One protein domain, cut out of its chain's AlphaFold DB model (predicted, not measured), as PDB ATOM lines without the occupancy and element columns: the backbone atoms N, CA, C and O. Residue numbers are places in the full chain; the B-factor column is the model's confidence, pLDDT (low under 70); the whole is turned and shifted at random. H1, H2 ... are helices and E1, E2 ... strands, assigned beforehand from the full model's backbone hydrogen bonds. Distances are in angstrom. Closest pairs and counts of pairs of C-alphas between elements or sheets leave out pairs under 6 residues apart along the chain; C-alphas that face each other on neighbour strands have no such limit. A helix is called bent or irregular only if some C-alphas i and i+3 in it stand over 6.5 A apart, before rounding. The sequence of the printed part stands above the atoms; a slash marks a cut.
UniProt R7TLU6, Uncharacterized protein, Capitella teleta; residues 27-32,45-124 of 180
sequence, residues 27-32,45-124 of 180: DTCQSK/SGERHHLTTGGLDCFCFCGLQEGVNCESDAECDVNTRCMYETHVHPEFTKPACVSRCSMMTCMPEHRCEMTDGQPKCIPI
ATOM      1  N   ASP A  27      47.352   3.453  28.271       48.16
ATOM      2  CA  ASP A  27      47.667   2.487  27.204       48.16
ATOM      3  C   ASP A  27      48.428   1.256  27.734       48.16
ATOM      4  O   ASP A  27      48.218   0.117  27.301       48.16
ATOM      5  N   THR A  28      49.271   1.466  28.747       43.66
ATOM      6  CA  THR A  28      50.017   0.399  29.432       43.66
ATOM      7  C   THR A  28      49.080  -0.447  30.302       43.66
ATOM      8  O   THR A  28      49.188  -1.674  30.340       43.66
ATOM      9  N   CYS A  29      48.094   0.195  30.934       43.91
ATOM     10  CA  CYS A  29      47.059  -0.476  31.717       43.91
ATOM     11  C   CYS A  29      46.108  -1.311  30.840       43.91
ATOM     12  O   CYS A  29      45.796  -2.447  31.194       43.91
ATOM     13  N   GLN A  30      45.675  -0.809  29.679       45.56
ATOM     14  CA  GLN A  30      44.757  -1.549  28.797       45.56
ATOM     15  C   GLN A  30      45.374  -2.810  28.175       45.56
ATOM     16  O   GLN A  30      44.657  -3.782  27.948       45.56
ATOM     17  N   SER A  31      46.683  -2.818  27.912       45.16
ATOM     18  CA  SER A  31      47.350  -3.947  27.246       45.16
ATOM     19  C   SER A  31      47.730  -5.104  28.183       45.16
ATOM     20  O   SER A  31      47.795  -6.246  27.728       45.16
ATOM     21  N   LYS A  32      47.964  -4.847  29.482       43.41
ATOM     22  CA  LYS A  32      48.396  -5.873  30.459       43.41
ATOM     23  C   LYS A  32      47.307  -6.350  31.425       43.41
ATOM     24  O   LYS A  32      47.437  -7.436  31.993       43.41
ATOM     25  N   SER A  45      36.237  13.007  37.426       58.00
ATOM     26  CA  SER A  45      37.474  13.676  36.998       58.00
ATOM     27  C   SER A  45      38.425  13.888  38.186       58.00
ATOM     28  O   SER A  45      38.017  14.465  39.193       58.00
ATOM     29  N   GLY A  46      39.694  13.484  38.055       58.94
ATOM     30  CA  GLY A  46      40.723  13.648  39.094       58.94
ATOM     31  C   GLY A  46      40.787  12.537  40.150       58.94
ATOM     32  O   GLY A  46      41.597  12.623  41.075       58.94
ATOM     33  N   GLU A  47      39.968  11.489  40.035       62.47
ATOM     34  CA  GLU A  47      39.991  10.360  40.964       62.47
ATOM     35  C   GLU A  47      41.151   9.392  40.649       62.47
ATOM     36  O   GLU A  47      41.422   9.039  39.496       62.47
ATOM     37  N   ARG A  48      41.874   8.975  41.698       66.00
ATOM     38  CA  ARG A  48      42.948   7.974  41.620       66.00
ATOM     39  C   ARG A  48      42.392   6.612  41.994       66.00
ATOM     40  O   ARG A  48      42.007   6.404  43.141       66.00
ATOM     41  N   HIS A  49      42.447   5.664  41.064       65.44
ATOM     42  CA  HIS A  49      42.062   4.283  41.341       65.44
ATOM     43  C   HIS A  49      43.292   3.404  41.472       65.44
ATOM     44  O   HIS A  49      44.097   3.288  40.548       65.44
ATOM     45  N   HIS A  50      43.410   2.771  42.633       71.69
ATOM     46  CA  HIS A  50      44.389   1.729  42.889       71.69
ATOM     47  C   HIS A  50      43.793   0.377  42.493       71.69
ATOM     48  O   HIS A  50      42.693   0.016  42.912       71.69
ATOM     49  N   LEU A  51      44.502  -0.344  41.632       67.31
ATOM     50  CA  LEU A  51      44.118  -1.651  41.122       67.31
ATOM     51  C   LEU A  51      45.291  -2.603  41.308       67.31
ATOM     52  O   LEU A  51      46.328  -2.450  40.668       67.31
ATOM     53  N   THR A  52      45.106  -3.634  42.123       65.50
ATOM     54  CA  THR A  52      46.087  -4.712  42.244       65.50
ATOM     55  C   THR A  52      45.717  -5.834  41.276       65.50
ATOM     56  O   THR A  52      44.660  -6.455  41.407       65.50
ATOM     57  N   THR A  53      46.567  -6.115  40.285       64.81
ATOM     58  CA  THR A  53      46.370  -7.241  39.354       64.81
ATOM     59  C   THR A  53      47.664  -8.019  39.169       64.81
ATOM     60  O   THR A  53      48.687  -7.467  38.790       64.81
ATOM     61  N   GLY A  54      47.624  -9.331  39.426       71.81
ATOM     62  CA  GLY A  54      48.785 -10.207  39.232       71.81
ATOM     63  C   GLY A  54      49.976  -9.904  40.150       71.81
ATOM     64  O   GLY A  54      51.097 -10.246  39.796       71.81
ATOM     65  N   GLY A  55      49.748  -9.260  41.301       73.81
ATOM     66  CA  GLY A  55      50.813  -8.854  42.228       73.81
ATOM     67  C   GLY A  55      51.502  -7.533  41.873       73.81
ATOM     68  O   GLY A  55      52.446  -7.159  42.559       73.81
ATOM     69  N   LEU A  56      51.034  -6.832  40.836       65.62
ATOM     70  CA  LEU A  56      51.445  -5.468  40.516       65.62
ATOM     71  C   LEU A  56      50.376  -4.482  40.990       65.62
ATOM     72  O   LEU A  56      49.176  -4.725  40.805       65.62
ATOM     73  N   ASP A  57      50.825  -3.374  41.573       65.25
ATOM     74  CA  ASP A  57      49.986  -2.233  41.914       65.25
ATOM     75  C   ASP A  57      49.953  -1.259  40.738       65.25
ATOM     76  O   ASP A  57      50.960  -0.651  40.382       65.25
ATOM     77  N   CYS A  58      48.784  -1.118  40.122       62.47
ATOM     78  CA  CYS A  58      48.541  -0.158  39.057       62.47
ATOM     79  C   CYS A  58      47.730   1.019  39.602       62.47
ATOM     80  O   CYS A  58      46.744   0.834  40.320       62.47
ATOM     81  N   PHE A  59      48.106   2.233  39.209       65.75
ATOM     82  CA  PHE A  59      47.336   3.442  39.480       65.75
ATOM     83  C   PHE A  59      46.739   3.942  38.166       65.75
ATOM     84  O   PHE A  59      47.476   4.300  37.251       65.75
ATOM     85  N   CYS A  60      45.411   3.956  38.058       63.31
ATOM     86  CA  CYS A  60      44.722   4.617  36.951       63.31
ATOM     87  C   CYS A  60      44.392   6.053  37.379       63.31
ATOM     88  O   CYS A  60      43.800   6.263  38.442       63.31
ATOM     89  N   PHE A  61      44.759   7.025  36.544       65.88
ATOM     90  CA  PHE A  61      44.379   8.424  36.708       65.88
ATOM     91  C   PHE A  61      43.416   8.819  35.590       65.88
ATOM     92  O   PHE A  61      43.760   8.737  34.407       65.88
ATOM     93  N   CYS A  62      42.203   9.225  35.957       66.25
ATOM     94  CA  CYS A  62      41.293   9.891  35.037       66.25
ATOM     95  C   CYS A  62      41.675  11.365  35.023       66.25
ATOM     96  O   CYS A  62      41.365  12.094  35.965       66.25
ATOM     97  N   GLY A  63      42.416  11.756  33.984       76.88
ATOM     98  CA  GLY A  63      42.909  13.113  33.814       76.88
ATOM     99  C   GLY A  63      41.838  14.184  34.041       76.88
ATOM    100  O   GLY A  63      40.648  13.970  33.810       76.88
ATOM    101  N   LEU A  64      42.275  15.336  34.528       82.31
ATOM    102  CA  LEU A  64      41.482  16.513  34.815       82.31
ATOM    103  C   LEU A  64      40.882  17.082  33.523       82.31
ATOM    104  O   LEU A  64      41.534  17.158  32.473       82.31
ATOM    105  N   GLN A  65      39.617  17.485  33.623       85.25
ATOM    106  CA  GLN A  65      38.878  18.124  32.537       85.25
ATOM    107  C   GLN A  65      39.416  19.520  32.200       85.25
ATOM    108  O   GLN A  65      40.158  20.135  32.966       85.25
ATOM    109  N   GLU A  66      39.016  20.025  31.034       89.62
ATOM    110  CA  GLU A  66      39.350  21.374  30.585       89.62
ATOM    111  C   GLU A  66      38.896  22.445  31.596       89.62
ATOM    112  O   GLU A  66      37.802  22.370  32.155       89.62
ATOM    113  N   GLY A  67      39.757  23.433  31.844       89.69
ATOM    114  CA  GLY A  67      39.540  24.523  32.796       89.69
ATOM    115  C   GLY A  67      39.895  24.198  34.251       89.69
ATOM    116  O   GLY A  67      39.882  25.098  35.090       89.69
ATOM    117  N   VAL A  68      40.238  22.948  34.580       91.38
ATOM    118  CA  VAL A  68      40.673  22.579  35.934       91.38
ATOM    119  C   VAL A  68      42.158  22.887  36.114       91.38
ATOM    120  O   VAL A  68      42.965  22.588  35.236       91.38
ATOM    121  N   ASN A  69      42.520  23.468  37.262       92.75
ATOM    122  CA  ASN A  69      43.917  23.738  37.603       92.75
ATOM    123  C   ASN A  69      44.729  22.442  37.659       92.75
ATOM    124  O   ASN A  69      44.283  21.466  38.259       92.75
ATOM    125  N   CYS A  70      45.932  22.477  37.105       90.06
ATOM    126  CA  CYS A  70      46.858  21.355  37.051       90.06
ATOM    127  C   CYS A  70      48.253  21.805  37.493       90.06
ATOM    128  O   CYS A  70      48.593  22.984  37.388       90.06
ATOM    129  N   GLU A  71      49.066  20.877  37.983       88.25
ATOM    130  CA  GLU A  71      50.482  21.116  38.295       88.25
ATOM    131  C   GLU A  71      51.407  20.546  37.213       88.25
ATOM    132  O   GLU A  71      52.509  21.054  36.998       88.25
ATOM    133  N   SER A  72      50.961  19.503  36.504       83.06
ATOM    134  CA  SER A  72      51.731  18.855  35.441       83.06
ATOM    135  C   SER A  72      50.851  18.300  34.319       83.06
ATOM    136  O   SER A  72      49.672  18.009  34.510       83.06
ATOM    137  N   ASP A  73      51.444  18.097  33.137       78.12
ATOM    138  CA  ASP A  73      50.758  17.534  31.961       78.12
ATOM    139  C   ASP A  73      50.152  16.141  32.217       78.12
ATOM    140  O   ASP A  73      49.177  15.771  31.567       78.12
ATOM    141  N   ALA A  74      50.703  15.374  33.165       79.69
ATOM    142  CA  ALA A  74      50.217  14.039  33.512       79.69
ATOM    143  C   ALA A  74      48.883  14.055  34.279       79.69
ATOM    144  O   ALA A  74      48.222  13.022  34.379       79.69
ATOM    145  N   GLU A  75      48.486  15.210  34.817       81.19
ATOM    146  CA  GLU A  75      47.202  15.375  35.491       81.19
ATOM    147  C   GLU A  75      46.067  15.648  34.519       81.19
ATOM    148  O   GLU A  75      44.925  15.498  34.900       81.19
ATOM    149  N   CYS A  76      46.314  16.059  33.283       86.12
ATOM    150  CA  CYS A  76      45.241  16.401  32.355       86.12
ATOM    151  C   CYS A  76      44.694  15.162  31.626       86.12
ATOM    152  O   CYS A  76      45.389  14.154  31.475       86.12
ATOM    153  N   ASP A  77      43.432  15.206  31.182       86.25
ATOM    154  CA  ASP A  77      42.884  14.169  30.296       86.25
ATOM    155  C   ASP A  77      43.698  14.068  28.994       86.25
ATOM    156  O   ASP A  77      44.391  14.996  28.581       86.25
ATOM    157  N   VAL A  78      43.590  12.930  28.302       84.38
ATOM    158  CA  VAL A  78      44.290  12.661  27.036       84.38
ATOM    159  C   VAL A  78      44.058  13.758  25.984       84.38
ATOM    160  O   VAL A  78      44.915  14.007  25.137       84.38
ATOM    161  N   ASN A  79      42.922  14.452  26.062       86.50
ATOM    162  CA  ASN A  79      42.538  15.509  25.132       86.50
ATOM    163  C   ASN A  79      43.017  16.909  25.530       86.50
ATOM    164  O   ASN A  79      42.910  17.848  24.734       86.50
ATOM    165  N   THR A  80      43.553  17.059  26.736       89.62
ATOM    166  CA  THR A  80      43.984  18.336  27.291       89.62
ATOM    167  C   THR A  80      45.484  18.322  27.595       89.62
ATOM    168  O   THR A  80      46.188  17.315  27.437       89.62
ATOM    169  N   ARG A  81      46.020  19.498  27.910       90.69
ATOM    170  CA  ARG A  81      47.412  19.718  28.300       90.69
ATOM    171  C   ARG A  81      47.464  20.779  29.392       90.69
ATOM    172  O   ARG A  81      46.666  21.709  29.354       90.69
ATOM    173  N   CYS A  82      48.387  20.658  30.337       92.38
ATOM    174  CA  CYS A  82      48.530  21.626  31.408       92.38
ATOM    175  C   CYS A  82      49.261  22.870  30.896       92.38
ATOM    176  O   CYS A  82      50.424  22.800  30.496       92.38
ATOM    177  N   MET A  83      48.582  24.017  30.865       91.50
ATOM    178  CA  MET A  83      49.161  25.260  30.353       91.50
ATOM    179  C   MET A  83      48.733  26.486  31.146       91.50
ATOM    180  O   MET A  83      47.658  26.534  31.738       91.50
ATOM    181  N   TYR A  84      49.576  27.516  31.100       88.25
ATOM    182  CA  TYR A  84      49.191  28.858  31.515       88.25
ATOM    183  C   TYR A  84      48.300  29.490  30.449       88.25
ATOM    184  O   TYR A  84      48.596  29.420  29.254       88.25
ATOM    185  N   GLU A  85      47.229  30.136  30.889       79.12
ATOM    186  CA  GLU A  85      46.359  30.905  30.011       79.12
ATOM    187  C   GLU A  85      47.164  32.068  29.405       79.12
ATOM    188  O   GLU A  85      47.784  32.857  30.121       79.12
ATOM    189  N   THR A  86      47.201  32.166  28.072       68.69
ATOM    190  CA  THR A  86      48.162  32.986  27.300       68.69
ATOM    191  C   THR A  86      48.021  34.504  27.467       68.69
ATOM    192  O   THR A  86      48.694  35.269  26.778       68.69
ATOM    193  N   HIS A  87      47.165  34.966  28.377       69.75
ATOM    194  CA  HIS A  87      46.807  36.375  28.534       69.75
ATOM    195  C   HIS A  87      46.930  36.904  29.965       69.75
ATOM    196  O   HIS A  87      46.588  38.061  30.205       69.75
ATOM    197  N   VAL A  88      47.441  36.107  30.908       70.81
ATOM    198  CA  VAL A  88      47.547  36.514  32.314       70.81
ATOM    199  C   VAL A  88      48.986  36.363  32.804       70.81
ATOM    200  O   VAL A  88      49.693  35.432  32.427       70.81
ATOM    201  N   HIS A  89      49.447  37.316  33.622       74.81
ATOM    202  CA  HIS A  89      50.805  37.301  34.165       74.81
ATOM    203  C   HIS A  89      51.031  35.981  34.940       74.81
ATOM    204  O   HIS A  89      50.229  35.652  35.825       74.81
ATOM    205  N   PRO A  90      52.097  35.215  34.637       71.56
ATOM    206  CA  PRO A  90      52.298  33.869  35.183       71.56
ATOM    207  C   PRO A  90      52.496  33.852  36.705       71.56
ATOM    208  O   PRO A  90      52.289  32.829  37.344       71.56
ATOM    209  N   GLU A  91      52.836  34.994  37.305       76.75
ATOM    210  CA  GLU A  91      53.023  35.134  38.755       76.75
ATOM    211  C   GLU A  91      51.732  34.977  39.574       76.75
ATOM    212  O   GLU A  91      51.805  34.697  40.768       76.75
ATOM    213  N   PHE A  92      50.552  35.120  38.955       77.75
ATOM    214  CA  PHE A  92      49.265  35.082  39.667       77.75
ATOM    215  C   PHE A  92      48.297  34.019  39.151       77.75
ATOM    216  O   PHE A  92      47.200  33.875  39.693       77.75
ATOM    217  N   THR A  93      48.688  33.264  38.126       82.38
ATOM    218  CA  THR A  93      47.771  32.372  37.413       82.38
ATOM    219  C   THR A  93      48.247  30.943  37.558       82.38
ATOM    220  O   THR A  93      49.372  30.616  37.188       82.38
ATOM    221  N   LYS A  94      47.392  30.083  38.115       88.62
ATOM    222  CA  LYS A  94      47.660  28.645  38.132       88.62
ATOM    223  C   LYS A  94      47.480  28.097  36.714       88.62
ATOM    224  O   LYS A  94      46.561  28.548  36.028       88.62
ATOM    225  N   PRO A  95      48.334  27.167  36.260       90.62
ATOM    226  CA  PRO A  95      48.094  26.514  34.989       90.62
ATOM    227  C   PRO A  95      46.816  25.678  35.082       90.62
ATOM    228  O   PRO A  95      46.457  25.178  36.151       90.62
ATOM    229  N   ALA A  96      46.122  25.555  33.960       92.69
ATOM    230  CA  ALA A  96      44.899  24.784  33.833       92.69
ATOM    231  C   ALA A  96      45.000  23.828  32.646       92.69
ATOM    232  O   ALA A  96      45.760  24.049  31.699       92.69
ATOM    233  N   CYS A  97      44.232  22.746  32.698       92.50
ATOM    234  CA  CYS A  97      44.099  21.850  31.567       92.50
ATOM    235  C   CYS A  97      43.373  22.586  30.441       92.50
ATOM    236  O   CYS A  97      42.215  22.964  30.584       92.50
ATOM    237  N   VAL A  98      44.045  22.779  29.314       92.62
ATOM    238  CA  VAL A  98      43.479  23.383  28.104       92.62
ATOM    239  C   VAL A  98      43.348  22.331  27.019       92.62
ATOM    240  O   VAL A  98      44.176  21.420  26.932       92.62
ATOM    241  N   SER A  99      42.324  22.431  26.171       91.38
ATOM    242  CA  SER A  99      42.193  21.544  25.015       91.38
ATOM    243  C   SER A  99      43.444  21.602  24.140       91.38
ATOM    244  O   SER A  99      43.911  22.683  23.775       91.38
ATOM    245  N   ARG A 100      43.960  20.442  23.719       91.44
ATOM    246  CA  ARG A 100      45.074  20.367  22.757       91.44
ATOM    247  C   ARG A 100      44.724  21.018  21.418       91.44
ATOM    248  O   ARG A 100      45.620  21.469  20.709       91.44
ATOM    249  N   CYS A 101      43.434  21.130  21.098       94.00
ATOM    250  CA  CYS A 101      42.968  21.869  19.932       94.00
ATOM    251  C   CYS A 101      43.110  23.389  20.063       94.00
ATOM    252  O   CYS A 101      43.252  24.055  19.044       94.00
ATOM    253  N   SER A 102      43.126  23.945  21.279       90.38
ATOM    254  CA  SER A 102      43.340  25.389  21.473       90.38
ATOM    255  C   SER A 102      44.756  25.828  21.077       90.38
ATOM    256  O   SER A 102      44.979  26.977  20.710       90.38
ATOM    257  N   MET A 103      45.703  24.887  21.087       87.00
ATOM    258  CA  MET A 103      47.096  25.095  20.696       87.00
ATOM    259  C   MET A 103      47.349  24.896  19.197       87.00
ATOM    260  O   MET A 103      48.464  25.130  18.729       87.00
ATOM    261  N   MET A 104      46.363  24.392  18.449       90.19
ATOM    262  CA  MET A 104      46.520  24.023  17.048       90.19
ATOM    263  C   MET A 104      45.787  25.023  16.159       90.19
ATOM    264  O   MET A 104      44.560  25.095  16.151       90.19
ATOM    265  N   THR A 105      46.540  25.753  15.341       91.75
ATOM    266  CA  THR A 105      45.957  26.597  14.296       91.75
ATOM    267  C   THR A 105      45.737  25.762  13.042       91.75
ATOM    268  O   THR A 105      46.692  25.359  12.379       91.75
ATOM    269  N   CYS A 106      44.475  25.503  12.709       87.31
ATOM    270  CA  CYS A 106      44.113  24.865  11.451       87.31
ATOM    271  C   CYS A 106      44.093  25.868  10.294       87.31
ATOM    272  O   CYS A 106      43.866  27.063  10.492       87.31
ATOM    273  N   MET A 107      44.306  25.369   9.072       80.50
ATOM    274  CA  MET A 107      44.062  26.155   7.862       80.50
ATOM    275  C   MET A 107      42.612  26.659   7.832       80.50
ATOM    276  O   MET A 107      41.737  26.036   8.450       80.50
ATOM    277  N   PRO A 108      42.325  27.734   7.074       77.75
ATOM    278  CA  PRO A 108      40.954  28.083   6.739       77.75
ATOM    279  C   PRO A 108      40.180  26.838   6.292       77.75
ATOM    280  O   PRO A 108      40.739  25.915   5.695       77.75
ATOM    281  N   GLU A 109      38.896  26.796   6.633       77.12
ATOM    282  CA  GLU A 109      37.990  25.698   6.268       77.12
ATOM    283  C   GLU A 109      38.236  24.351   6.975       77.12
ATOM    284  O   GLU A 109      37.539  23.365   6.721       77.12
ATOM    285  N   HIS A 110      39.157  24.312   7.934       85.75
ATOM    286  CA  HIS A 110      39.368  23.171   8.814       85.75
ATOM    287  C   HIS A 110      39.034  23.556  10.257       85.75
ATOM    288  O   HIS A 110      39.268  24.684  10.687       85.75
ATOM    289  N   ARG A 111      38.482  22.611  11.019       89.44
ATOM    290  CA  ARG A 111      38.329  22.725  12.472       89.44
ATOM    291  C   ARG A 111      39.253  21.723  13.140       89.44
ATOM    292  O   ARG A 111      39.462  20.635  12.607       89.44
ATOM    293  N   CYS A 112      39.777  22.076  14.304       93.44
ATOM    294  CA  CYS A 112      40.452  21.085  15.122       93.44
ATOM    295  C   CYS A 112      39.413  20.186  15.797       93.44
ATOM    296  O   CYS A 112      38.421  20.673  16.340       93.44
ATOM    297  N   GLU A 113      39.651  18.881  15.758       92.06
ATOM    298  CA  GLU A 113      38.875  17.875  16.468       92.06
ATOM    299  C   GLU A 113      39.831  16.855  17.097       92.06
ATOM    300  O   GLU A 113      40.870  16.517  16.525       92.06
ATOM    301  N   MET A 114      39.500  16.364  18.292       88.69
ATOM    302  CA  MET A 114      40.272  15.311  18.949       88.69
ATOM    303  C   MET A 114      39.874  13.956  18.366       88.69
ATOM    304  O   MET A 114      38.725  13.540  18.479       88.69
ATOM    305  N   THR A 115      40.815  13.256  17.736       84.38
ATOM    306  CA  THR A 115      40.604  11.927  17.145       84.38
ATOM    307  C   THR A 115      41.689  10.982  17.646       84.38
ATOM    308  O   THR A 115      42.873  11.259  17.461       84.38
ATOM    309  N   ASP A 116      41.299   9.875  18.280       82.62
ATOM    310  CA  ASP A 116      42.219   8.878  18.854       82.62
ATOM    311  C   ASP A 116      43.254   9.487  19.825       82.62
ATOM    312  O   ASP A 116      44.434   9.147  19.805       82.62
ATOM    313  N   GLY A 117      42.822  10.447  20.652       80.75
ATOM    314  CA  GLY A 117      43.689  11.121  21.629       80.75
ATOM    315  C   GLY A 117      44.691  12.115  21.027       80.75
ATOM    316  O   GLY A 117      45.539  12.635  21.749       80.75
ATOM    317  N   GLN A 118      44.604  12.416  19.728       84.31
ATOM    318  CA  GLN A 118      45.440  13.422  19.071       84.31
ATOM    319  C   GLN A 118      44.591  14.523  18.418       84.31
ATOM    320  O   GLN A 118      43.538  14.222  17.848       84.31
ATOM    321  N   PRO A 119      45.022  15.797  18.475       92.06
ATOM    322  CA  PRO A 119      44.350  16.870  17.755       92.06
ATOM    323  C   PRO A 119      44.584  16.704  16.249       92.06
ATOM    324  O   PRO A 119      45.720  16.538  15.798       92.06
ATOM    325  N   LYS A 120      43.511  16.750  15.461       92.94
ATOM    326  CA  LYS A 120      43.567  16.717  13.997       92.94
ATOM    327  C   LYS A 120      42.774  17.881  13.424       92.94
ATOM    328  O   LYS A 120      41.655  18.153  13.851       92.94
ATOM    329  N   CYS A 121      43.330  18.537  12.411       89.25
ATOM    330  CA  CYS A 121      42.572  19.473  11.592       89.25
ATOM    331  C   CYS A 121      41.734  18.680  10.603       89.25
ATOM    332  O   CYS A 121      42.259  18.134   9.634       89.25
ATOM    333  N   ILE A 122      40.436  18.616  10.856       86.00
ATOM    334  CA  ILE A 122      39.504  17.984   9.942       86.00
ATOM    335  C   ILE A 122      38.767  19.050   9.130       86.00
ATOM    336  O   ILE A 122      38.471  20.136   9.638       86.00
ATOM    337  N   PRO A 123      38.445  18.765   7.866       79.56
ATOM    338  CA  PRO A 123      37.650  19.673   7.059       79.56
ATOM    339  C   PRO A 123      36.285  19.951   7.702       79.56
ATOM    340  O   PRO A 123      35.592  19.028   8.133       79.56
ATOM    341  N   ILE A 124      35.858  21.210   7.720       82.56
ATOM    342  CA  ILE A 124      34.493  21.558   8.120       82.56
ATOM    343  C   ILE A 124      33.549  21.164   6.976       82.56
ATOM    344  O   ILE A 124      33.876  21.319   5.796       82.56
TER     345      ILE A 124
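Overview. This is residues 27 to 32 and 45 to 124 of the 180 residues of an uncharacterized protein of Capitella teleta (UniProt R7TLU6). Three small two-stranded hairpins follow one another in a loose, bent chain: E1 and E2 at one end, E3 and E4 in the middle, E5 and E6 towards the other end. The very short H2 sits between the second and third hairpins, H1 is a short piece near E2, and residues 86 to 92 stick out from the loop between E3 and E4. The printed part has 86 residues, with two named helices and six named strands in the order H1, E1, E2, E3, E4, H2, E5, E6; each hairpin is a separate antiparallel sheet of two strands. The class is mixed, helices and strands, though under half of the residues are in named elements. The whole is loose, with a radius of gyration of the C-alphas of 16.0 A, and flat, spanning 51 by 37 by 15 A.

Along the chain. H1, residues 27 to 32, begins at C-alpha 27 at (47.667, 2.487, 27.204) and is 9.0 A long. After the cut, E1 is residues 48 to 53, 15.8 A, and E2 is residues 56 to 61, 16.0 A. E3, residues 80 to 83, measures 9.2 A and begins at C-alpha 80 at (43.984, 18.336, 27.291). E4, residues 96 to 99, measures 9.8 A, and H2, residues 100 to 103, 5.5 A. E5 is residues 110 to 115, 14.0 A; E6, residues 118 to 123, 15.6 A, ends at C-alpha 123 at (37.650, 19.673, 7.059).

Arrangement. The closest C-alphas of H1 and E2 are those of Cys 29 and Cys 58, 7.5 A apart. In the hairpin of E1 and E2, antiparallel at 153 degrees, N 51 and O 58 are within hydrogen-bond range at 2.9 A. E2 and E3 are apart. The hairpin of E3 and E4, antiparallel at 136 degrees, has N 81 and O 98 within hydrogen-bond range at 2.8 A. The closest C-alphas of E3 and H2 are those of Thr 80 and Arg 100, 5.1 A apart. Cys 101 of H2 gives the closest C-alphas both to E5, at Cys 112, 5.5 A, and to E6, at Pro 119, 5.6 A. In the hairpin of E5 and E6, antiparallel at 144 degrees, N 113 and O 120 are within hydrogen-bond range at 2.9 A. H1 has 1 of 2 O i to N i+4 pairs within hydrogen-bond range; H2 is too short for such a pair.

Size, cuts and confidence. The two farthest C-alphas, those of Gly 55 and Pro 108, are 52.2 A apart. Residues 33 to 44 are not printed, and C-alphas 32 and 45 are 23.3 A apart across the cut. The links E2 to E3 and E3 to E4 are long. Mean pLDDT of the printed part is 78.4; 23 residues are under 70, among them 27 to 32 and 45 to 49.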